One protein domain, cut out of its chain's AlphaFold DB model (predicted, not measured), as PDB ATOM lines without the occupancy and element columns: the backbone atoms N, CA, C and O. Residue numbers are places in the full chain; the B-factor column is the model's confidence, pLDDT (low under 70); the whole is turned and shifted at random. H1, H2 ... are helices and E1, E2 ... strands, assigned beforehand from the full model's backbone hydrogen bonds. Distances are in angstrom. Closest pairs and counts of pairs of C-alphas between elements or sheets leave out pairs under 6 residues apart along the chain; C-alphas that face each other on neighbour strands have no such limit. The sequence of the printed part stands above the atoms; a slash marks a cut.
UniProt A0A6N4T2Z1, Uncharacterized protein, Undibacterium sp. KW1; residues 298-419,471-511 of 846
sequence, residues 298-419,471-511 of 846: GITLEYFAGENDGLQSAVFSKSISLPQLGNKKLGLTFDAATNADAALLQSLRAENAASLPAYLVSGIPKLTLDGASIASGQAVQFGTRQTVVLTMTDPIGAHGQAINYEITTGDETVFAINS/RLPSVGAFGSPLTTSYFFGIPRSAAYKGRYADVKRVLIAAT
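What this domain is: This is residues 298 to 419 and 471 to 511 of the 846 residues of an uncharacterized protein of Undibacterium sp. KW1 (UniProt A0A6N4T2Z1). Two strongly twisted antiparallel sheets lie face to face as a sandwich, their strands running nearly along each other, E2 E1 E6 E7 in one and E5 E4 E3 E8 E9 E12 in the other. At one end of the long axis lie H2 and the hairpin E10 and E11; at the opposite end E13 reaches beyond the sheets. The printed part has 163 residues, with named elements in the order E1 E2 H1 E3 H2 E4 E5 E6 E7 E8 E9 E10 E11 E12 E13, and is mostly strand. It is compact, with a radius of gyration of the C-alphas of 16.7 A, yet elongated, spanning 55 by 32 by 27 A.

How they stand to each other: E1, residues 298 to 304, and E2, residues 316 to 321, form a hairpin, with N 299 and O 320 2.9 A apart. E1 also neighbours E6, residues 385 to 393, with N 300 and O 391 2.8 A apart. E6 forms a hairpin with E7, residues 403 to 408, where N 388 and O 405 are 2.8 A apart. H1, residues 322 to 325, only grazes this sheet. In the other sheet, E3, residues 330 to 336, neighbours E4, residues 362 to 369, with N 333 and O 366 3.0 A apart, and E8, residues 412 to 418, with N 332 and O 413 2.8 A apart. E4 forms a hairpin with E5, residues 372 to 376, an edge strand; N 374 and O 367 are 2.8 A apart. E9, residues 474 to 480, neighbours E8, with N 414 and O 478 2.8 A apart, and E12, residues 500 to 505, the other edge strand, with N 477 and O 502 2.9 A apart. The parts of the two sheets that face each other are 9.3 A centre to centre, their best planes 9 degrees apart. H2, residues 339 to 350, only grazes the larger sheet with residues 340 to 345; its closest C-alphas to E3 are Ala 342 and Ala 336, 5.2 A apart. E9 runs on at 60 degrees into E10, residues 482 to 487, which forms a hairpin with E11, residues 490 to 496; N 485 and O 493 are 2.8 A apart. E12 runs on at 51 degrees into E13, residues 508 to 511, which pairs with no named strand. Every O i to N i+4 pair of H2 is within hydrogen-bond range; H1 is too short for such a pair.

Where its parts are: E1 begins at C-alpha 298, (-54.848, -7.867, -20.296), and is 19.9 A long. E6 is 26.4 A, E4 22.2 A and E9 20.8 A. H2 is 16.2 A, from C-alpha 339 at (-22.974, -9.120, -38.027). E13 ends at C-alpha 511, (-75.367, -22.627, -20.407).

The domain as a whole: The C-alphas of Ala 340 and Thr 511 are the two farthest apart, 57.9 A. Residues 420 to 470 are not printed, and C-alphas 419 and 471 are 8.0 A apart across the cut. The links E1 to E2 and H2 to E4 are long, 11 residues each. Mean pLDDT of the printed part is 90.2; residues 307 to 311 are under 70.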
ATOM      1  N   GLY A 298     -56.213  -7.932 -19.810       96.94
ATOM      2  CA  GLY A 298     -54.848  -7.867 -20.296       96.94
ATOM      3  C   GLY A 298     -54.158  -9.217 -20.292       96.94
ATOM      4  O   GLY A 298     -54.698 -10.228 -19.845       96.94
ATOM      5  N   ILE A 299     -52.940  -9.204 -20.806       96.75
ATOM      6  CA  ILE A 299     -51.997 -10.309 -20.744       96.75
ATOM      7  C   ILE A 299     -50.694  -9.806 -20.142       96.75
ATOM      8  O   ILE A 299     -50.317  -8.649 -20.331       96.75
ATOM      9  N   THR A 300     -49.990 -10.685 -19.446       96.88
ATOM     10  CA  THR A 300     -48.588 -10.499 -19.075       96.88
ATOM     11  C   THR A 300     -47.796 -11.656 -19.650       96.88
ATOM     12  O   THR A 300     -48.150 -12.809 -19.415       96.88
ATOM     13  N   LEU A 301     -46.766 -11.337 -20.429       96.56
ATOM     14  CA  LEU A 301     -45.855 -12.307 -21.018       96.56
ATOM     15  C   LEU A 301     -44.478 -12.154 -20.382       96.56
ATOM     16  O   LEU A 301     -43.891 -11.070 -20.403       96.56
ATOM     17  N   GLU A 302     -43.972 -13.253 -19.846       95.44
ATOM     18  CA  GLU A 302     -42.685 -13.338 -19.170       95.44
ATOM     19  C   GLU A 302     -41.804 -14.346 -19.894       95.44
ATOM     20  O   GLU A 302     -42.226 -15.469 -20.157       95.44
ATOM     21  N   TYR A 303     -40.587 -13.940 -20.241       94.12
ATOM     22  CA  TYR A 303     -39.609 -14.795 -20.910       94.12
ATOM     23  C   TYR A 303     -38.467 -15.110 -19.949       94.12
ATOM     24  O   TYR A 303     -37.858 -14.196 -19.385       94.12
ATOM     25  N   PHE A 304     -38.153 -16.392 -19.786       90.75
ATOM     26  CA  PHE A 304     -37.118 -16.889 -18.882       90.75
ATOM     27  C   PHE A 304     -35.975 -17.526 -19.668       90.75
ATOM     28  O   PHE A 304     -36.200 -18.171 -20.690       90.75
ATOM     29  N   ALA A 305     -34.749 -17.339 -19.171       81.69
ATOM     30  CA  ALA A 305     -33.567 -17.973 -19.735       81.69
ATOM     31  C   ALA A 305     -33.455 -19.433 -19.254       81.69
ATOM     32  O   ALA A 305     -33.306 -19.679 -18.056       81.69
ATOM     33  N   GLY A 306     -33.464 -20.390 -20.184       71.38
ATOM     34  CA  GLY A 306     -33.362 -21.826 -19.901       71.38
ATOM     35  C   GLY A 306     -34.693 -22.497 -19.530       71.38
ATOM     36  O   GLY A 306     -35.745 -21.868 -19.555       71.38
ATOM     37  N   GLU A 307     -34.633 -23.786 -19.170       62.84
ATOM     38  CA  GLU A 307     -35.802 -24.648 -18.873       62.84
ATOM     39  C   GLU A 307     -36.387 -24.466 -17.453       62.84
ATOM     40  O   GLU A 307     -37.299 -25.183 -17.054       62.84
ATOM     41  N   ASN A 308     -35.853 -23.553 -16.638       55.47
ATOM     42  CA  ASN A 308     -36.267 -23.443 -15.237       55.47
ATOM     43  C   ASN A 308     -37.523 -22.566 -15.094       55.47
ATOM     44  O   ASN A 308     -37.423 -21.340 -15.030       55.47
ATOM     45  N   ASP A 309     -38.682 -23.220 -14.977       52.84
ATOM     46  CA  ASP A 309     -40.025 -22.663 -14.740       52.84
ATOM     47  C   ASP A 309     -40.097 -21.670 -13.557       52.84
ATOM     48  O   ASP A 309     -40.413 -22.033 -12.423       52.84
ATOM     49  N   GLY A 310     -39.812 -20.385 -13.796       53.16
ATOM     50  CA  GLY A 310     -40.091 -19.294 -12.847       53.16
ATOM     51  C   GLY A 310     -39.245 -19.275 -11.564       53.16
ATOM     52  O   GLY A 310     -39.482 -18.448 -10.684       53.16
ATOM     53  N   LEU A 311     -38.241 -20.150 -11.443       58.28
ATOM     54  CA  LEU A 311     -37.284 -20.160 -10.323       58.28
ATOM     55  C   LEU A 311     -36.212 -19.062 -10.442       58.28
ATOM     56  O   LEU A 311     -35.482 -18.796  -9.487       58.28
ATOM     57  N   GLN A 312     -36.106 -18.433 -11.613       70.50
ATOM     58  CA  GLN A 312     -35.231 -17.297 -11.887       70.50
ATOM     59  C   GLN A 312     -36.060 -16.072 -12.268       70.50
ATOM     60  O   GLN A 312     -37.210 -16.191 -12.680       70.50
ATOM     61  N   SER A 313     -35.478 -14.879 -12.144       82.56
ATOM     62  CA  SER A 313     -36.119 -13.656 -12.629       82.56
ATOM     63  C   SER A 313     -36.297 -13.711 -14.147       82.56
ATOM     64  O   SER A 313     -35.374 -14.096 -14.865       82.56
ATOM     65  N   ALA A 314     -37.469 -13.296 -14.633       89.56
ATOM     66  CA  ALA A 314     -37.718 -13.169 -16.064       89.56
ATOM     67  C   ALA A 314     -36.692 -12.215 -16.701       89.56
ATOM     68  O   ALA A 314     -36.391 -11.154 -16.150       89.56
ATOM     69  N   VAL A 315     -36.179 -12.576 -17.878       92.56
ATOM     70  CA  VAL A 315     -35.293 -11.716 -18.682       92.56
ATOM     71  C   VAL A 315     -36.046 -10.457 -19.102       92.56
ATOM     72  O   VAL A 315     -35.497  -9.358 -19.071       92.56
ATOM     73  N   PHE A 316     -37.318 -10.616 -19.469       95.19
ATOM     74  CA  PHE A 316     -38.260  -9.517 -19.600       95.19
ATOM     75  C   PHE A 316     -39.669  -9.965 -19.205       95.19
ATOM     76  O   PHE A 316     -40.040 -11.125 -19.378       95.19
ATOM     77  N   SER A 317     -40.454  -9.012 -18.706       96.00
ATOM     78  CA  SER A 317     -41.873  -9.161 -18.382       96.00
ATOM     79  C   SER A 317     -42.627  -7.990 -19.007       96.00
ATOM     80  O   SER A 317     -42.232  -6.829 -18.841       96.00
ATOM     81  N   LYS A 318     -43.666  -8.282 -19.793       97.44
ATOM     82  CA  LYS A 318     -44.437  -7.265 -20.509       97.44
ATOM     83  C   LYS A 318     -45.932  -7.485 -20.348       97.44
ATOM     84  O   LYS A 318     -46.474  -8.473 -20.835       97.44
ATOM     85  N   SER A 319     -46.592  -6.506 -19.737       96.75
ATOM     86  CA  SER A 319     -48.051  -6.433 -19.674       96.75
ATOM     87  C   SER A 319     -48.613  -5.572 -20.807       96.75
ATOM     88  O   SER A 319     -48.064  -4.511 -21.119       96.75
ATOM     89  N   ILE A 320     -49.698  -6.040 -21.422       97.25
ATOM     90  CA  ILE A 320     -50.427  -5.367 -22.506       97.25
ATOM     91  C   ILE A 320     -51.920  -5.546 -22.226       97.25
ATOM     92  O   ILE A 320     -52.369  -6.668 -21.991       97.25
ATOM     93  N   SER A 321     -52.698  -4.465 -22.239       97.50
ATOM     94  CA  SER A 321     -54.157  -4.582 -22.150       97.50
ATOM     95  C   SER A 321     -54.733  -5.110 -23.469       97.50
ATOM     96  O   SER A 321     -54.166  -4.893 -24.542       97.50
ATOM     97  N   LEU A 322     -55.879  -5.790 -23.423       97.50
ATOM     98  CA  LEU A 322     -56.515  -6.288 -24.646       97.50
ATOM     99  C   LEU A 322     -56.982  -5.164 -25.593       97.50
ATOM    100  O   LEU A 322     -56.729  -5.293 -26.793       97.50
ATOM    101  N   PRO A 323     -57.532  -4.026 -25.112       96.38
ATOM    102  CA  PRO A 323     -57.813  -2.881 -25.980       96.38
ATOM    103  C   PRO A 323     -56.561  -2.336 -26.687       96.38
ATOM    104  O   PRO A 323     -56.618  -2.002 -27.870       96.38
ATOM    105  N   GLN A 324     -55.407  -2.294 -26.007       95.00
ATOM    106  CA  GLN A 324     -54.143  -1.862 -26.615       95.00
ATOM    107  C   GLN A 324     -53.603  -2.883 -27.629       95.00
ATOM    108  O   GLN A 324     -53.064  -2.492 -28.676       95.00
ATOM    109  N   LEU A 325     -53.729  -4.179 -27.324       95.50
ATOM    110  CA  LEU A 325     -53.339  -5.273 -28.214       95.50
ATOM    111  C   LEU A 325     -54.154  -5.225 -29.512       95.50
ATOM    112  O   LEU A 325     -53.577  -5.240 -30.599       95.50
ATOM    113  N   GLY A 326     -55.477  -5.080 -29.419       91.94
ATOM    114  CA  GLY A 326     -56.357  -5.045 -30.583       91.94
ATOM    115  C   GLY A 326     -56.196  -6.297 -31.462       91.94
ATOM    116  O   GLY A 326     -56.117  -7.411 -30.955       91.94
ATOM    117  N   ASN A 327     -56.131  -6.110 -32.786       88.44
ATOM    118  CA  ASN A 327     -55.825  -7.172 -33.765       88.44
ATOM    119  C   ASN A 327     -54.339  -7.180 -34.191       88.44
ATOM    120  O   ASN A 327     -54.000  -7.615 -35.294       88.44
ATOM    121  N   LYS A 328     -53.447  -6.607 -33.371       93.06
ATOM    122  CA  LYS A 328     -52.014  -6.556 -33.682       93.06
ATOM    123  C   LYS A 328     -51.376  -7.922 -33.423       93.06
ATOM    124  O   LYS A 328     -51.718  -8.602 -32.458       93.06
ATOM    125  N   LYS A 329     -50.410  -8.303 -34.257       95.19
ATOM    126  CA  LYS A 329     -49.651  -9.552 -34.120       95.19
ATOM    127  C   LYS A 329     -48.649  -9.433 -32.974       95.19
ATOM    128  O   LYS A 329     -47.727  -8.619 -33.062       95.19
ATOM    129  N   LEU A 330     -48.806 -10.253 -31.937       97.44
ATOM    130  CA  LEU A 330     -47.845 -10.385 -30.842       97.44
ATOM    131  C   LEU A 330     -46.864 -11.520 -31.160       97.44
ATOM    132  O   LEU A 330     -47.198 -12.693 -31.009       97.44
ATOM    133  N   GLY A 331     -45.669 -11.166 -31.633       96.88
ATOM    134  CA  GLY A 331     -44.651 -12.127 -32.059       96.88
ATOM    135  C   GLY A 331     -43.473 -12.214 -31.091       96.88
ATOM    136  O   GLY A 331     -43.064 -11.199 -30.533       96.88
ATOM    137  N   LEU A 332     -42.891 -13.397 -30.935       97.06
ATOM    138  CA  LEU A 332     -41.565 -13.606 -30.364       97.06
ATOM    139  C   LEU A 332     -40.641 -14.107 -31.475       97.06
ATOM    140  O   LEU A 332     -40.880 -15.168 -32.051       97.06
ATOM    141  N   THR A 333     -39.605 -13.325 -31.762       94.19
ATOM    142  CA  THR A 333     -38.624 -13.597 -32.819       94.19
ATOM    143  C   THR A 333     -37.204 -13.518 -32.266       94.19
ATOM    144  O   THR A 333     -36.989 -13.036 -31.151       94.19
ATOM    145  N   PHE A 334     -36.220 -13.975 -33.044       94.88
ATOM    146  CA  PHE A 334     -34.808 -13.910 -32.670       94.88
ATOM    147  C   PHE A 334     -33.994 -13.207 -33.752       94.88
ATOM    148  O   PHE A 334     -33.789 -13.742 -34.842       94.88
ATOM    149  N   ASP A 335     -33.492 -12.018 -33.431       94.50
ATOM    150  CA  ASP A 335     -32.583 -11.296 -34.318       94.50
ATOM    151  C   ASP A 335     -31.160 -11.841 -34.180       94.50
ATOM    152  O   ASP A 335     -30.746 -12.231 -33.090       94.50
ATOM    153  N   ALA A 336     -30.384 -11.821 -35.262       95.75
ATOM    154  CA  ALA A 336     -28.966 -12.170 -35.220       95.75
ATOM    155  C   ALA A 336     -28.215 -11.312 -34.183       95.75
ATOM    156  O   ALA A 336     -28.318 -10.083 -34.199       95.75
ATOM    157  N   ALA A 337     -27.454 -11.947 -33.288       96.94
ATOM    158  CA  ALA A 337     -26.759 -11.242 -32.212       96.94
ATOM    159  C   ALA A 337     -25.596 -10.371 -32.715       96.94
ATOM    160  O   ALA A 337     -25.303  -9.326 -32.131       96.94
ATOM    161  N   THR A 338     -24.936 -10.785 -33.799       97.44
ATOM    162  CA  THR A 338     -23.805 -10.080 -34.411       97.44
ATOM    163  C   THR A 338     -23.915 -10.016 -35.937       97.44
ATOM    164  O   THR A 338     -24.665 -10.757 -36.572       97.44
ATOM    165  N   ASN A 339     -23.091  -9.166 -36.564       97.19
ATOM    166  CA  ASN A 339     -22.974  -9.120 -38.027       97.19
ATOM    167  C   ASN A 339     -22.472 -10.447 -38.624       97.19
ATOM    168  O   ASN A 339     -22.808 -10.762 -39.763       97.19
ATOM    169  N   ALA A 340     -21.679 -11.222 -37.873       96.62
ATOM    170  CA  ALA A 340     -21.213 -12.536 -38.309       96.62
ATOM    171  C   ALA A 340     -22.359 -13.559 -38.314       96.62
ATOM    172  O   ALA A 340     -22.509 -14.288 -39.294       96.62
ATOM    173  N   ASP A 341     -23.210 -13.546 -37.281       97.00
ATOM    174  CA  ASP A 341     -24.433 -14.361 -37.234       97.00
ATOM    175  C   ASP A 341     -25.357 -14.019 -38.412       97.00
ATOM    176  O   ASP A 341     -25.830 -14.903 -39.125       97.00
ATOM    177  N   ALA A 342     -25.571 -12.721 -38.661       95.94
ATOM    178  CA  ALA A 342     -26.416 -12.247 -39.754       95.94
ATOM    179  C   ALA A 342     -25.875 -12.681 -41.126       95.94
ATOM    180  O   ALA A 342     -26.641 -13.160 -41.964       95.94
ATOM    181  N   ALA A 343     -24.560 -12.558 -41.341       96.38
ATOM    182  CA  ALA A 343     -23.907 -12.978 -42.576       96.38
ATOM    183  C   ALA A 343     -24.012 -14.495 -42.799       96.38
ATOM    184  O   ALA A 343     -24.305 -14.921 -43.915       96.38
ATOM    185  N   LEU A 344     -23.839 -15.301 -41.745       94.94
ATOM    186  CA  LEU A 344     -23.983 -16.758 -41.812       94.94
ATOM    187  C   LEU A 344     -25.426 -17.173 -42.131       94.94
ATOM    188  O   LEU A 344     -25.661 -17.977 -43.028       94.94
ATOM    189  N   LEU A 345     -26.421 -16.592 -41.454       92.38
ATOM    190  CA  LEU A 345     -27.831 -16.864 -41.757       92.38
ATOM    191  C   LEU A 345     -28.204 -16.431 -43.182       92.38
ATOM    192  O   LEU A 345     -29.015 -17.080 -43.846       92.38
ATOM    193  N   GLN A 346     -27.622 -15.334 -43.671       93.75
ATOM    194  CA  GLN A 346     -27.837 -14.868 -45.036       93.75
ATOM    195  C   GLN A 346     -27.198 -15.795 -46.076       93.75
ATOM    196  O   GLN A 346     -27.854 -16.077 -47.081       93.75
ATOM    197  N   SER A 347     -25.979 -16.294 -45.846       94.12
ATOM    198  CA  SER A 347     -25.320 -17.229 -46.768       94.12
ATOM    199  C   SER A 347     -26.074 -18.553 -46.843       94.12
ATOM    200  O   SER A 347     -26.397 -19.006 -47.936       94.12
ATOM    201  N   LEU A 348     -26.477 -19.108 -45.695       89.94
ATOM    202  CA  LEU A 348     -27.267 -20.340 -45.627       89.94
ATOM    203  C   LEU A 348     -28.599 -20.207 -46.379       89.94
ATOM    204  O   LEU A 348     -28.997 -21.120 -47.100       89.94
ATOM    205  N   ARG A 349     -29.269 -19.051 -46.265       86.50
ATOM    206  CA  ARG A 349     -30.488 -18.767 -47.035       86.50
ATOM    207  C   ARG A 349     -30.209 -18.681 -48.536       86.50
ATOM    208  O   ARG A 349     -30.980 -19.224 -49.316       86.50
ATOM    209  N   ALA A 350     -29.134 -18.004 -48.946       88.31
ATOM    210  CA  ALA A 350     -28.763 -17.874 -50.357       88.31
ATOM    211  C   ALA A 350     -28.393 -19.225 -50.997       88.31
ATOM    212  O   ALA A 350     -28.644 -19.438 -52.180       88.31
ATOM    213  N   GLU A 351     -27.836 -20.138 -50.203       88.00
ATOM    214  CA  GLU A 351     -27.462 -21.494 -50.609       88.00
ATOM    215  C   GLU A 351     -28.623 -22.502 -50.529       88.00
ATOM    216  O   GLU A 351     -28.446 -23.654 -50.915       88.00
ATOM    217  N   ASN A 352     -29.805 -22.091 -50.046       82.12
ATOM    218  CA  ASN A 352     -30.918 -22.990 -49.709       82.12
ATOM    219  C   ASN A 352     -30.467 -24.165 -48.822       82.12
ATOM    220  O   ASN A 352     -30.806 -25.324 -49.071       82.12
ATOM    221  N   ALA A 353     -29.661 -23.867 -47.800       83.69
ATOM    222  CA  ALA A 353     -29.104 -24.879 -46.920       83.69
ATOM    223  C   ALA A 353     -30.207 -25.669 -46.196       83.69
ATOM    224  O   ALA A 353     -31.115 -25.102 -45.591       83.69
ATOM    225  N   ALA A 354     -30.073 -26.995 -46.216       79.25
ATOM    226  CA  ALA A 354     -30.985 -27.941 -45.570       79.25
ATOM    227  C   ALA A 354     -30.985 -27.852 -44.031       79.25
ATOM    228  O   ALA A 354     -31.946 -28.244 -43.373       79.25
ATOM    229  N   SER A 355     -29.889 -27.371 -43.443       85.81
ATOM    230  CA  SER A 355     -29.739 -27.185 -41.999       85.81
ATOM    231  C   SER A 355     -28.748 -26.063 -41.703       85.81
ATOM    232  O   SER A 355     -27.965 -25.672 -42.572       85.81
ATOM    233  N   LEU A 356     -28.771 -25.558 -40.471       90.19
ATOM    234  CA  LEU A 356     -27.855 -24.539 -39.976       90.19
ATOM    235  C   LEU A 356     -27.046 -25.046 -38.768       90.19
ATOM    236  O   LEU A 356     -27.571 -25.793 -37.936       90.19
ATOM    237  N   PRO A 357     -25.772 -24.636 -38.630       91.19
ATOM    238  CA  PRO A 357     -24.946 -24.978 -37.479       91.19
ATOM    239  C   PRO A 357     -25.360 -24.141 -36.259       91.19
ATOM    240  O   PRO A 357     -24.841 -23.048 -36.043       91.19
ATOM    241  N   ALA A 358     -26.288 -24.656 -35.448       90.25
ATOM    242  CA  ALA A 358     -26.892 -23.931 -34.323       90.25
ATOM    243  C   ALA A 358     -25.854 -23.373 -33.332       90.25
ATOM    244  O   ALA A 358     -25.988 -22.252 -32.854       90.25
ATOM    245  N   TYR A 359     -24.759 -24.103 -33.091       90.19
ATOM    246  CA  TYR A 359     -23.687 -23.651 -32.197       90.19
ATOM    247  C   TYR A 359     -22.938 -22.396 -32.668       90.19
ATOM    248  O   TYR A 359     -22.288 -21.753 -31.844       90.19
ATOM    249  N   LEU A 360     -22.986 -22.067 -33.965       93.81
ATOM    250  CA  LEU A 360     -22.308 -20.902 -34.546       93.81
ATOM    251  C   LEU A 360     -23.190 -19.658 -34.604       93.81
ATOM    252  O   LEU A 360     -22.688 -18.609 -34.993       93.81
ATOM    253  N   VAL A 361     -24.476 -19.778 -34.260       95.06
ATOM    254  CA  VAL A 361     -25.439 -18.683 -34.366       95.06
ATOM    255  C   VAL A 361     -25.972 -18.334 -32.985       95.06
ATOM    256  O   VAL A 361     -26.444 -19.197 -32.245       95.06
ATOM    257  N   SER A 362     -25.924 -17.051 -32.643       95.44
ATOM    258  CA  SER A 362     -26.626 -16.511 -31.476       95.44
ATOM    259  C   SER A 362     -27.773 -15.591 -31.888       95.44
ATOM    260  O   SER A 362     -27.663 -14.808 -32.831       95.44
ATOM    261  N   GLY A 363     -28.881 -15.690 -31.156       95.25
ATOM    262  CA  GLY A 363     -30.104 -14.920 -31.339       95.25
ATOM    263  C   GLY A 363     -30.426 -14.048 -30.142       95.25
ATOM    264  O   GLY A 363     -30.253 -14.464 -29.001       95.25
ATOM    265  N   ILE A 364     -30.937 -12.851 -30.395       96.25
ATOM    266  CA  ILE A 364     -31.480 -11.958 -29.377       96.25
ATOM    267  C   ILE A 364     -33.005 -12.103 -29.401       96.25
ATOM    268  O   ILE A 364     -33.611 -11.721 -30.407       96.25
ATOM    269  N   PRO A 365     -33.648 -12.612 -28.330       96.25
ATOM    270  CA  PRO A 365     -35.099 -12.704 -28.277       96.25
ATOM    271  C   PRO A 365     -35.707 -11.301 -28.308       96.25
ATOM    272  O   PRO A 365     -35.259 -10.389 -27.597       96.25
ATOM    273  N   LYS A 366     -36.743 -11.134 -29.126       96.81
ATOM    274  CA  LYS A 366     -37.506  -9.899 -29.280       96.81
ATOM    275  C   LYS A 366     -38.989 -10.197 -29.222       96.81
ATOM    276  O   LYS A 366     -39.532 -10.875 -30.088       96.81
ATOM    277  N   LEU A 367     -39.654  -9.623 -28.224       97.75
ATOM    278  CA  LEU A 367     -41.106  -9.535 -28.225       97.75
ATOM    279  C   LEU A 367     -41.504  -8.348 -29.099       97.75
ATOM    280  O   LEU A 367     -40.993  -7.238 -28.917       97.75
ATOM    281  N   THR A 368     -42.407  -8.574 -30.042       97.00
ATOM    282  CA  THR A 368     -42.805  -7.606 -31.059       97.00
ATOM    283  C   THR A 368     -44.318  -7.449 -31.123       97.00
ATOM    284  O   THR A 368     -45.064  -8.395 -30.887       97.00
ATOM    285  N   LEU A 369     -44.768  -6.243 -31.463       96.25
ATOM    286  CA  LEU A 369     -46.161  -5.915 -31.737       96.25
ATOM    287  C   LEU A 369     -46.243  -5.340 -33.152       96.25
ATOM    288  O   LEU A 369     -45.697  -4.267 -33.408       96.25
ATOM    289  N   ASP A 370     -46.840  -6.086 -34.084       93.38
ATOM    290  CA  ASP A 370     -46.785  -5.804 -35.530       93.38
ATOM    291  C   ASP A 370     -45.356  -5.520 -36.038       93.38
ATOM    292  O   ASP A 370     -45.111  -4.631 -36.850       93.38
ATOM    293  N   GLY A 371     -44.388  -6.294 -35.535       90.94
ATOM    294  CA  GLY A 371     -42.970  -6.191 -35.898       90.94
ATOM    295  C   GLY A 371     -42.181  -5.124 -35.129       90.94
ATOM    296  O   GLY A 371     -40.953  -5.170 -35.129       90.94
ATOM    297  N   ALA A 372     -42.837  -4.204 -34.414       94.75
ATOM    298  CA  ALA A 372     -42.145  -3.248 -33.551       94.75
ATOM    299  C   ALA A 372     -41.718  -3.920 -32.239       94.75
ATOM    300  O   ALA A 372     -42.557  -4.448 -31.513       94.75
ATOM    301  N   SER A 373     -40.423  -3.899 -31.909       96.19
ATOM    302  CA  SER A 373     -39.919  -4.485 -30.659       96.19
ATOM    303  C   SER A 373     -40.433  -3.716 -29.438       96.19
ATOM    304  O   SER A 373     -40.275  -2.500 -29.343       96.19
ATOM    305  N   ILE A 374     -41.044  -4.441 -28.500       97.38
ATOM    306  CA  ILE A 374     -41.591  -3.913 -27.240       97.38
ATOM    307  C   ILE A 374     -40.862  -4.446 -26.000       97.38
ATOM    308  O   ILE A 374     -41.021  -3.888 -24.912       97.38
ATOM    309  N   ALA A 375     -40.080  -5.514 -26.162       97.19
ATOM    310  CA  ALA A 375     -39.126  -6.031 -25.189       97.19
ATOM    311  C   ALA A 375     -38.034  -6.830 -25.916       97.19
ATOM    312  O   ALA A 375     -38.246  -7.322 -27.029       97.19
ATOM    313  N   SER A 376     -36.866  -6.959 -25.290       96.19
ATOM    314  CA  SER A 376     -35.753  -7.739 -25.825       96.19
ATOM    315  C   SER A 376     -34.888  -8.292 -24.695       96.19
ATOM    316  O   SER A 376     -34.828  -7.694 -23.620       96.19
ATOM    317  N   GLY A 377     -34.256  -9.441 -24.929       93.75
ATOM    318  CA  GLY A 377     -33.319 -10.061 -23.993       93.75
ATOM    319  C   GLY A 377     -31.858  -9.916 -24.413       93.75
ATOM    320  O   GLY A 377     -31.489  -9.034 -25.183       93.75
ATOM    321  N   GLN A 378     -31.016 -10.798 -23.879       92.44
ATOM    322  CA  GLN A 378     -29.602 -10.906 -24.249       92.44
ATOM    323  C   GLN A 378     -29.405 -11.962 -25.340       92.44
ATOM    324  O   GLN A 378     -30.301 -12.760 -25.599       92.44
ATOM    325  N   ALA A 379     -28.232 -11.970 -25.972       94.69
ATOM    326  CA  ALA A 379     -27.884 -12.992 -26.951       94.69
ATOM    327  C   ALA A 379     -27.866 -14.392 -26.312       94.69
ATOM    328  O   ALA A 379     -27.270 -14.595 -25.253       94.69
ATOM    329  N   VAL A 380     -28.492 -15.350 -26.986       92.75
ATOM    330  CA  VAL A 380     -28.569 -16.758 -26.592       92.75
ATOM    331  C   VAL A 380     -28.233 -17.629 -27.799       92.75
ATOM    332  O   VAL A 380     -28.600 -17.306 -28.925       92.75
ATOM    333  N   GLN A 381     -27.533 -18.740 -27.583       92.88
ATOM    334  CA  GLN A 381     -27.188 -19.670 -28.658       92.88
ATOM    335  C   GLN A 381     -28.449 -20.302 -29.267       92.88
ATOM    336  O   GLN A 381     -29.340 -20.751 -28.535       92.88
ATOM    337  N   PHE A 382     -28.515 -20.364 -30.598       93.06
ATOM    338  CA  PHE A 382     -29.593 -21.050 -31.310       93.06
ATOM    339  C   PHE A 382     -29.720 -22.500 -30.838       93.06
ATOM    340  O   PHE A 382     -28.731 -23.164 -30.522       93.06
ATOM    341  N   GLY A 383     -30.955 -22.992 -30.785       88.88
ATOM    342  CA  GLY A 383     -31.240 -24.332 -30.294       88.88
ATOM    343  C   GLY A 383     -31.331 -24.451 -28.773       88.88
ATOM    344  O   GLY A 383     -31.630 -25.528 -28.284       88.88
ATOM    345  N   THR A 384     -31.113 -23.383 -28.001       89.56
ATOM    346  CA  THR A 384     -31.302 -23.427 -26.540       89.56
ATOM    347  C   THR A 384     -32.788 -23.333 -26.190       89.56
ATOM    348  O   THR A 384     -33.444 -22.388 -26.633       89.56
ATOM    349  N   ARG A 385     -33.309 -24.258 -25.376       88.19
ATOM    350  CA  ARG A 385     -34.693 -24.230 -24.867       88.19
ATOM    351  C   ARG A 385     -34.919 -23.111 -23.846       88.19
ATOM    352  O   ARG A 385     -34.034 -22.798 -23.053       88.19
ATOM    353  N   GLN A 386     -36.103 -22.521 -23.900       88.50
ATOM    354  CA  GLN A 386     -36.549 -21.347 -23.157       88.50
ATOM    355  C   GLN A 386     -37.995 -21.551 -22.710       88.50
ATOM    356  O   GLN A 386     -38.765 -22.231 -23.393       88.50
ATOM    357  N   THR A 387     -38.379 -20.884 -21.627       90.25
ATOM    358  CA  THR A 387     -39.765 -20.883 -21.148       90.25
ATOM    359  C   THR A 387     -40.384 -19.503 -21.321       90.25
ATOM    360  O   THR A 387     -39.808 -18.485 -20.926       90.25
ATOM    361  N   VAL A 388     -41.596 -19.466 -21.874       93.06
ATOM    362  CA  VAL A 388     -42.472 -18.292 -21.850       93.06
ATOM    363  C   VAL A 388     -43.681 -18.580 -20.980       93.06
ATOM    364  O   VAL A 388     -44.382 -19.564 -21.188       93.06
ATOM    365  N   VAL A 389     -43.961 -17.690 -20.036       94.06
ATOM    366  CA  VAL A 389     -45.160 -17.743 -19.203       94.06
ATOM    367  C   VAL A 389     -46.100 -16.628 -19.632       94.06
ATOM    368  O   VAL A 389     -45.744 -15.452 -19.598       94.06
ATOM    369  N   LEU A 390     -47.314 -16.994 -20.035       95.25
ATOM    370  CA  LEU A 390     -48.390 -16.061 -20.346       95.25
ATOM    371  C   LEU A 390     -49.466 -16.144 -19.265       95.25
ATOM    372  O   LEU A 390     -50.036 -17.203 -19.015       95.25
ATOM    373  N   THR A 391     -49.788 -15.009 -18.655       95.38
ATOM    374  CA  THR A 391     -50.865 -14.890 -17.666       95.38
ATOM    375  C   THR A 391     -51.925 -13.926 -18.180       95.38
ATOM    376  O   THR A 391     -51.600 -12.810 -18.580       95.38
ATOM    377  N   MET A 392     -53.196 -14.336 -18.165       93.81
ATOM    378  CA  MET A 392     -54.318 -13.437 -18.447       93.81
ATOM    379  C   MET A 392     -54.745 -12.706 -17.176       93.81
ATOM    380  O   MET A 392     -54.843 -13.305 -16.110       93.81
ATOM    381  N   THR A 393     -55.020 -11.414 -17.290       93.88
ATOM    382  CA  THR A 393     -55.559 -10.590 -16.207       93.88
ATOM    383  C   THR A 393     -56.955 -10.126 -16.582       93.88
ATOM    384  O   THR A 393     -57.149  -9.587 -17.671       93.88
ATOM    385  N   ASP A 394     -57.907 -10.297 -15.676       93.56
ATOM    386  CA  ASP A 394     -59.280  -9.820 -15.815       93.56
ATOM    387  C   ASP A 394     -59.694  -9.018 -14.566       93.56
ATOM    388  O   ASP A 394     -59.058  -9.159 -13.514       93.56
ATOM    389  N   PRO A 395     -60.753  -8.190 -14.643       93.56
ATOM    390  CA  PRO A 395     -61.134  -7.307 -13.540       93.56
ATOM    391  C   PRO A 395     -61.551  -8.005 -12.236       93.56
ATOM    392  O   PRO A 395     -61.552  -7.362 -11.188       93.56
ATOM    393  N   ILE A 396     -61.937  -9.286 -12.282       92.75
ATOM    394  CA  ILE A 396     -62.364 -10.057 -11.103       92.75
ATOM    395  C   ILE A 396     -61.306 -11.068 -10.634       92.75
ATOM    396  O   ILE A 396     -61.501 -11.725  -9.611       92.75
ATOM    397  N   GLY A 397     -60.188 -11.192 -11.356       90.56
ATOM    398  CA  GLY A 397     -59.084 -12.100 -11.049       90.56
ATOM    399  C   GLY A 397     -59.402 -13.584 -11.260       90.56
ATOM    400  O   GLY A 397     -58.769 -14.431 -10.629       90.56
ATOM    401  N   ALA A 398     -60.371 -13.926 -12.113       87.44
ATOM    402  CA  ALA A 398     -60.801 -15.311 -12.331       87.44
ATOM    403  C   ALA A 398     -59.847 -16.135 -13.223       87.44
ATOM    404  O   ALA A 398     -59.840 -17.365 -13.144       87.44
ATOM    405  N   HIS A 399     -59.036 -15.483 -14.059       86.50
ATOM    406  CA  HIS A 399     -58.271 -16.112 -15.142       86.50
ATOM    407  C   HIS A 399     -56.746 -15.945 -15.027       86.50
ATOM    408  O   HIS A 399     -56.021 -16.239 -15.977       86.50
ATOM    409  N   GLY A 400     -56.250 -15.580 -13.839       86.88
ATOM    410  CA  GLY A 400     -54.830 -15.349 -13.522       86.88
ATOM    411  C   GLY A 400     -53.917 -16.581 -13.476       86.88
ATOM    412  O   GLY A 400     -52.862 -16.528 -12.854       86.88
ATOM    413  N   GLN A 401     -54.310 -17.707 -14.075       89.19
ATOM    414  CA  GLN A 401     -53.480 -18.915 -14.091       89.19
ATOM    415  C   GLN A 401     -52.405 -18.826 -15.179       89.19
ATOM    416  O   GLN A 401     -52.745 -18.632 -16.350       89.19
ATOM    417  N   ALA A 402     -51.148 -19.059 -14.796       91.00
ATOM    418  CA  ALA A 402     -50.005 -19.132 -15.699       91.00
ATOM    419  C   ALA A 402     -50.195 -20.188 -16.803       91.00
ATOM    420  O   ALA A 402     -50.694 -21.289 -16.556       91.00
ATOM    421  N   ILE A 403     -49.798 -19.833 -18.024       91.19
ATOM    422  CA  ILE A 403     -49.787 -20.690 -19.209       91.19
ATOM    423  C   ILE A 403     -48.347 -20.757 -19.705       91.19
ATOM    424  O   ILE A 403     -47.823 -19.773 -20.223       91.19
ATOM    425  N   ASN A 404     -47.715 -21.914 -19.546       89.75
ATOM    426  CA  ASN A 404     -46.317 -22.100 -19.917       89.75
ATOM    427  C   ASN A 404     -46.218 -22.558 -21.371       89.75
ATOM    428  O   ASN A 404     -46.955 -23.454 -21.778       89.75
ATOM    429  N   TYR A 405     -45.287 -21.992 -22.124       89.50
ATOM    430  CA  TYR A 405     -44.901 -22.399 -23.468       89.50
ATOM    431  C   TYR A 405     -43.403 -22.690 -23.477       89.50
ATOM    432  O   TYR A 405     -42.613 -21.883 -22.986       89.50
ATOM    433  N   GLU A 406     -43.022 -23.824 -24.053       87.31
ATOM    434  CA  GLU A 406     -41.624 -24.144 -24.326       87.31
ATOM    435  C   GLU A 406     -41.270 -23.633 -25.719       87.31
ATOM    436  O   GLU A 406     -41.997 -23.881 -26.682       87.31
ATOM    437  N   ILE A 407     -40.175 -22.886 -25.820       89.06
ATOM    438  CA  ILE A 407     -39.726 -22.253 -27.060       89.06
ATOM    439  C   ILE A 407     -38.237 -22.511 -27.218       89.06
ATOM    440  O   ILE A 407     -37.474 -22.457 -26.256       89.06
ATOM    441  N   THR A 408     -37.788 -22.780 -28.433       89.69
ATOM    442  CA  THR A 408     -36.367 -22.915 -28.746       89.69
ATOM    443  C   THR A 408     -35.821 -21.599 -29.293       89.69
ATOM    444  O   THR A 408     -36.473 -20.868 -30.032       89.69
ATOM    445  N   THR A 409     -34.593 -21.251 -28.913       92.38
ATOM    446  CA  THR A 409     -33.919 -20.057 -29.434       92.38
ATOM    447  C   THR A 409     -33.747 -20.195 -30.942       92.38
ATOM    448  O   THR A 409     -33.050 -21.104 -31.393       92.38
ATOM    449  N   GLY A 410     -34.365 -19.292 -31.701       91.81
ATOM    450  CA  GLY A 410     -34.480 -19.367 -33.159       91.81
ATOM    451  C   GLY A 410     -35.895 -19.685 -33.655       91.81
ATOM    452  O   GLY A 410     -36.136 -19.581 -34.853       91.81
ATOM    453  N   ASP A 411     -36.838 -20.024 -32.777       92.62
ATOM    454  CA  ASP A 411     -38.245 -20.182 -33.148       92.62
ATOM    455  C   ASP A 411     -38.848 -18.868 -33.658       92.62
ATOM    456  O   ASP A 411     -38.514 -17.776 -33.199       92.62
ATOM    457  N   GLU A 412     -39.792 -18.980 -34.584       93.50
ATOM    458  CA  GLU A 412     -40.702 -17.888 -34.929       93.50
ATOM    459  C   GLU A 412     -42.061 -18.201 -34.300       93.50
ATOM    460  O   GLU A 412     -42.695 -19.170 -34.716       93.50
ATOM    461  N   THR A 413     -42.518 -17.416 -33.319       95.75
ATOM    462  CA  THR A 413     -43.764 -17.697 -32.580       95.75
ATOM    463  C   THR A 413     -44.700 -16.494 -32.580       95.75
ATOM    464  O   THR A 413     -44.296 -15.373 -32.289       95.75
ATOM    465  N   VAL A 414     -45.986 -16.728 -32.830       97.00
ATOM    466  CA  VAL A 414     -47.078 -15.761 -32.688       97.00
ATOM    467  C   VAL A 414     -48.003 -16.211 -31.565       97.00
ATOM    468  O   VAL A 414     -48.571 -17.302 -31.613       97.00
ATOM    469  N   PHE A 415     -48.192 -15.354 -30.565       96.94
ATOM    470  CA  PHE A 415     -49.201 -15.545 -29.528       96.94
ATOM    471  C   PHE A 415     -50.510 -14.929 -30.009       96.94
ATOM    472  O   PHE A 415     -50.642 -13.710 -30.123       96.94
ATOM    473  N   ALA A 416     -51.481 -15.779 -30.310       93.81
ATOM    474  CA  ALA A 416     -52.755 -15.384 -30.880       93.81
ATOM    475  C   ALA A 416     -53.821 -15.278 -29.794       93.81
ATOM    476  O   ALA A 416     -54.286 -16.287 -29.256       93.81
ATOM    477  N   ILE A 417     -54.219 -14.043 -29.493       94.44
ATOM    478  CA  ILE A 417     -55.247 -13.744 -28.500       94.44
ATOM    479  C   ILE A 417     -56.580 -13.549 -29.219       94.44
ATOM    480  O   ILE A 417     -56.745 -12.636 -30.027       94.44
ATOM    481  N   ASN A 418     -57.559 -14.378 -28.876       94.50
ATOM    482  CA  ASN A 418     -58.944 -14.168 -29.259       94.50
ATOM    483  C   ASN A 418     -59.641 -13.366 -28.159       94.50
ATOM    484  O   ASN A 418     -59.966 -13.910 -27.110       94.50
ATOM    485  N   SER A 419     -59.854 -12.072 -28.400       89.94
ATOM    486  CA  SER A 419     -60.395 -11.139 -27.405       89.94
ATOM    487  C   SER A 419     -61.855 -11.450 -27.037       89.94
ATOM    488  O   SER A 419     -62.173 -11.689 -25.879       89.94
ATOM    489  N   ARG A 471     -67.743 -16.530 -26.589       93.56
ATOM    490  CA  ARG A 471     -66.278 -16.539 -26.486       93.56
ATOM    491  C   ARG A 471     -65.816 -15.504 -25.458       93.56
ATOM    492  O   ARG A 471     -66.098 -14.310 -25.600       93.56
ATOM    493  N   LEU A 472     -65.068 -15.970 -24.464       94.75
ATOM    494  CA  LEU A 472     -64.282 -15.127 -23.565       94.75
ATOM    495  C   LEU A 472     -62.825 -15.057 -24.060       94.75
ATOM    496  O   LEU A 472     -62.435 -15.901 -24.876       94.75
ATOM    497  N   PRO A 473     -62.019 -14.093 -23.571       95.44
ATOM    498  CA  PRO A 473     -60.609 -13.987 -23.930       95.44
ATOM    499  C   PRO A 473     -59.879 -15.333 -23.869       95.44
ATOM    500  O   PRO A 473     -59.894 -16.021 -22.854       95.44
ATOM    501  N   SER A 474     -59.303 -15.742 -24.994       95.25
ATOM    502  CA  SER A 474     -58.680 -17.055 -25.204       95.25
ATOM    503  C   SER A 474     -57.323 -16.885 -25.882       95.25
ATOM    504  O   SER A 474     -57.074 -15.857 -26.512       95.25
ATOM    505  N   VAL A 475     -56.429 -17.867 -25.754       94.38
ATOM    506  CA  VAL A 475     -55.049 -17.744 -26.246       94.38
ATOM    507  C   VAL A 475     -54.467 -19.073 -26.721       94.38
ATOM    508  O   VAL A 475     -54.691 -20.127 -26.121       94.38
ATOM    509  N   GLY A 476     -53.684 -18.990 -27.795       93.56
ATOM    510  CA  GLY A 476     -52.840 -20.065 -28.309       93.56
ATOM    511  C   GLY A 476     -51.532 -19.524 -28.880       93.56
ATOM    512  O   GLY A 476     -51.427 -18.332 -29.174       93.56
ATOM    513  N   ALA A 477     -50.534 -20.389 -29.030       94.00
ATOM    514  CA  ALA A 477     -49.268 -20.071 -29.682       94.00
ATOM    515  C   ALA A 477     -49.174 -20.799 -31.025       94.00
ATOM    516  O   ALA A 477     -49.456 -21.988 -31.114       94.00
ATOM    517  N   PHE A 478     -48.762 -20.090 -32.066       93.56
ATOM    518  CA  PHE A 478     -48.575 -20.622 -33.411       93.56
ATOM    519  C   PHE A 478     -47.130 -20.371 -33.801       93.56
ATOM    520  O   PHE A 478     -46.697 -19.221 -33.767       93.56
ATOM    521  N   GLY A 479     -46.371 -21.406 -34.147       91.88
ATOM    522  CA  GLY A 479     -44.936 -21.236 -34.346       91.88
ATOM    523  C   GLY A 479     -44.328 -22.085 -35.446       91.88
ATOM    524  O   GLY A 479     -44.900 -23.085 -35.870       91.88
ATOM    525  N   SER A 480     -43.147 -21.681 -35.905       89.94
ATOM    526  CA  SER A 480     -42.239 -22.501 -36.707       89.94
ATOM    527  C   SER A 480     -41.013 -22.824 -35.849       89.94
ATOM    528  O   SER A 480     -40.174 -21.942 -35.638       89.94
ATOM    529  N   PRO A 481     -40.935 -24.047 -35.296       86.81
ATOM    530  CA  PRO A 481     -39.912 -24.394 -34.331       86.81
ATOM    531  C   PRO A 481     -38.594 -24.736 -35.028       86.81
ATOM    532  O   PRO A 481     -38.566 -25.434 -36.049       86.81
ATOM    533  N   LEU A 482     -37.486 -24.298 -34.439       88.50
ATOM    534  CA  LEU A 482     -36.140 -24.667 -34.837       88.50
ATOM    535  C   LEU A 482     -35.788 -26.037 -34.234       88.50
ATOM    536  O   LEU A 482     -35.246 -26.155 -33.130       88.50
ATOM    537  N   THR A 483     -36.083 -27.108 -34.974       85.62
ATOM    538  CA  THR A 483     -35.770 -28.477 -34.544       85.62
ATOM    539  C   THR A 483     -34.261 -28.668 -34.473       85.62
ATOM    540  O   THR A 483     -33.568 -28.550 -35.482       85.62
ATOM    541  N   THR A 484     -33.749 -28.982 -33.282       83.06
ATOM    542  CA  THR A 484     -32.309 -28.998 -33.004       83.06
ATOM    543  C   THR A 484     -31.821 -30.383 -32.593       83.06
ATOM    544  O   THR A 484     -32.399 -31.029 -31.722       83.06
ATOM    545  N   SER A 485     -30.718 -30.826 -33.198       82.56
ATOM    546  CA  SER A 485     -29.970 -32.012 -32.778       82.56
ATOM    547  C   SER A 485     -28.862 -31.633 -31.799       82.56
ATOM    548  O   SER A 485     -28.149 -30.641 -31.989       82.56
ATOM    549  N   TYR A 486     -28.699 -32.450 -30.760       77.81
ATOM    550  CA  TYR A 486     -27.742 -32.214 -29.686       77.81
ATOM    551  C   TYR A 486     -26.650 -33.277 -29.687       77.81
ATOM    552  O   TYR A 486     -26.904 -34.455 -29.927       77.81
ATOM    553  N   PHE A 487     -25.431 -32.868 -29.350       73.88
ATOM    554  CA  PHE A 487     -24.322 -33.778 -29.084       73.88
ATOM    555  C   PHE A 487     -23.705 -33.407 -27.740       73.88
ATOM    556  O   PHE A 487     -23.235 -32.283 -27.571       73.88
ATOM    557  N   PHE A 488     -23.772 -34.320 -26.765       78.44
ATOM    558  CA  PHE A 488     -23.415 -34.052 -25.362       78.44
ATOM    559  C   PHE A 488     -24.102 -32.800 -24.774       78.44
ATOM    560  O   PHE A 488     -23.488 -32.030 -24.045       78.44
ATOM    561  N   GLY A 489     -25.377 -32.578 -25.120       73.31
ATOM    562  CA  GLY A 489     -26.164 -31.431 -24.644       73.31
ATOM    563  C   GLY A 489     -25.884 -30.105 -25.362       73.31
ATOM    564  O   GLY A 489     -26.546 -29.116 -25.075       73.31
ATOM    565  N   ILE A 490     -24.954 -30.074 -26.321       78.38
ATOM    566  CA  ILE A 490     -24.645 -28.876 -27.111       78.38
ATOM    567  C   ILE A 490     -25.464 -28.904 -28.413       78.38
ATOM    568  O   ILE A 490     -25.383 -29.906 -29.135       78.38
ATOM    569  N   PRO A 491     -26.207 -27.832 -28.754       84.69
ATOM    570  CA  PRO A 491     -26.863 -27.676 -30.056       84.69
ATOM    571  C   PRO A 491     -25.860 -27.813 -31.209       84.69
ATOM    572  O   PRO A 491     -24.870 -27.092 -31.240       84.69
ATOM    573  N   ARG A 492     -26.063 -28.717 -32.177       84.44
ATOM    574  CA  ARG A 492     -25.118 -28.906 -33.302       84.44
ATOM    575  C   ARG A 492     -25.696 -28.482 -34.638       84.44
ATOM    576  O   ARG A 492     -25.175 -27.558 -35.254       84.44
ATOM    577  N   SER A 493     -26.740 -29.162 -35.085       86.88
ATOM    578  CA  SER A 493     -27.423 -28.863 -36.341       86.88
ATOM    579  C   SER A 493     -28.889 -28.602 -36.058       86.88
ATOM    580  O   SER A 493     -29.480 -29.299 -35.227       86.88
ATOM    581  N   ALA A 494     -29.458 -27.610 -36.730       86.94
ATOM    582  CA  ALA A 494     -30.859 -27.270 -36.603       86.94
ATOM    583  C   ALA A 494     -31.521 -27.015 -37.958       86.94
ATOM    584  O   ALA A 494     -30.870 -26.593 -38.914       86.94
ATOM    585  N   ALA A 495     -32.821 -27.277 -38.035       85.12
ATOM    586  CA  ALA A 495     -33.625 -27.065 -39.231       85.12
ATOM    587  C   ALA A 495     -35.073 -26.734 -38.849       85.12
ATOM    588  O   ALA A 495     -35.589 -27.226 -37.845       85.12
ATOM    589  N   TYR A 496     -35.742 -25.931 -39.674       82.75
ATOM    590  CA  TYR A 496     -37.187 -25.746 -39.578       82.75
ATOM    591  C   TYR A 496     -37.863 -26.886 -40.333       82.75
ATOM    592  O   TYR A 496     -37.834 -26.917 -41.560       82.75
ATOM    593  N   LYS A 497     -38.439 -27.835 -39.593       74.31
ATOM    594  CA  LYS A 497     -39.081 -29.023 -40.173       74.31
ATOM    595  C   LYS A 497     -40.596 -28.894 -40.346       74.31
ATOM    596  O   LYS A 497     -41.201 -29.708 -41.027       74.31
ATOM    597  N   GLY A 498     -41.217 -27.897 -39.718       76.81
ATOM    598  CA  GLY A 498     -42.668 -27.746 -39.730       76.81
ATOM    599  C   GLY A 498     -43.148 -26.504 -38.991       76.81
ATOM    600  O   GLY A 498     -42.403 -25.540 -38.783       76.81
ATOM    601  N   ARG A 499     -44.426 -26.528 -38.614       84.94
ATOM    602  CA  ARG A 499     -45.096 -25.494 -37.819       84.94
ATOM    603  C   ARG A 499     -46.056 -26.163 -36.839       84.94
ATOM    604  O   ARG A 499     -46.467 -27.300 -37.071       84.94
ATOM    605  N   TYR A 500     -46.414 -25.473 -35.767       85.56
ATOM    606  CA  TYR A 500     -47.342 -25.968 -34.754       85.56
ATOM    607  C   TYR A 500     -48.400 -24.923 -34.399       85.56
ATOM    608  O   TYR A 500     -48.189 -23.719 -34.562       85.56
ATOM    609  N   ALA A 501     -49.521 -25.414 -33.885       89.12
ATOM    610  CA  ALA A 501     -50.535 -24.667 -33.162       89.12
ATOM    611  C   ALA A 501     -50.674 -25.304 -31.774       89.12
ATOM    612  O   ALA A 501     -50.878 -26.508 -31.664       89.12
ATOM    613  N   ASP A 502     -50.528 -24.505 -30.725       88.44
ATOM    614  CA  ASP A 502     -50.582 -24.924 -29.324       88.44
ATOM    615  C   ASP A 502     -51.592 -24.041 -28.580       88.44
ATOM    616  O   ASP A 502     -51.268 -22.971 -28.040       88.44
ATOM    617  N   VAL A 503     -52.866 -24.438 -28.628       91.50
ATOM    618  CA  VAL A 503     -53.981 -23.663 -28.078       91.50
ATOM    619  C   VAL A 503     -54.282 -24.127 -26.658       91.50
ATOM    620  O   VAL A 503     -55.208 -24.886 -26.381       91.50
ATOM    621  N   LYS A 504     -53.497 -23.615 -25.707       86.00
ATOM    622  CA  LYS A 504     -53.593 -24.024 -24.296       86.00
ATOM    623  C   LYS A 504     -54.840 -23.537 -23.564       86.00
ATOM    624  O   LYS A 504     -55.178 -24.111 -22.527       86.00
ATOM    625  N   ARG A 505     -55.519 -22.474 -24.025       90.19
ATOM    626  CA  ARG A 505     -56.693 -21.950 -23.308       90.19
ATOM    627  C   ARG A 505     -57.779 -21.393 -24.222       90.19
ATOM    628  O   ARG A 505     -57.634 -20.344 -24.840       90.19
ATOM    629  N   VAL A 506     -58.923 -22.069 -24.170       93.19
ATOM    630  CA  VAL A 506     -60.175 -21.735 -24.850       93.19
ATOM    631  C   VAL A 506     -61.236 -21.493 -23.774       93.19
ATOM    632  O   VAL A 506     -61.684 -22.431 -23.118       93.19
ATOM    633  N   LEU A 507     -61.621 -20.235 -23.555       93.06
ATOM    634  CA  LEU A 507     -62.633 -19.856 -22.567       93.06
ATOM    635  C   LEU A 507     -63.977 -19.579 -23.250       93.06
ATOM    636  O   LEU A 507     -64.070 -18.788 -24.192       93.06
ATOM    637  N   ILE A 508     -65.030 -20.231 -22.756       93.88
ATOM    638  CA  ILE A 508     -66.400 -20.081 -23.252       93.88
ATOM    639  C   ILE A 508     -67.333 -19.940 -22.050       93.88
ATOM    640  O   ILE A 508     -67.351 -20.804 -21.177       93.88
ATOM    641  N   ALA A 509     -68.124 -18.868 -22.020       94.19
ATOM    642  CA  ALA A 509     -69.267 -18.766 -21.119       94.19
ATOM    643  C   ALA A 509     -70.454 -19.466 -21.780       94.19
ATOM    644  O   ALA A 509     -70.895 -19.020 -22.840       94.19
ATOM    645  N   ALA A 510     -70.969 -20.545 -21.192       95.25
ATOM    646  CA  ALA A 510     -72.034 -21.334 -21.797       95.25
ATOM    647  C   ALA A 510     -73.036 -21.890 -20.776       95.25
ATOM    648  O   ALA A 510     -72.695 -22.269 -19.655       95.25
ATOM    649  N   THR A 511     -74.303 -21.975 -21.183       95.06
ATOM    650  CA  THR A 511     -75.367 -22.627 -20.407       95.06
ATOM    651  C   THR A 511     -76.412 -23.229 -21.332       95.06
ATOM    652  O   THR A 511     -76.728 -22.674 -22.387       95.06
TER     653      THR A 511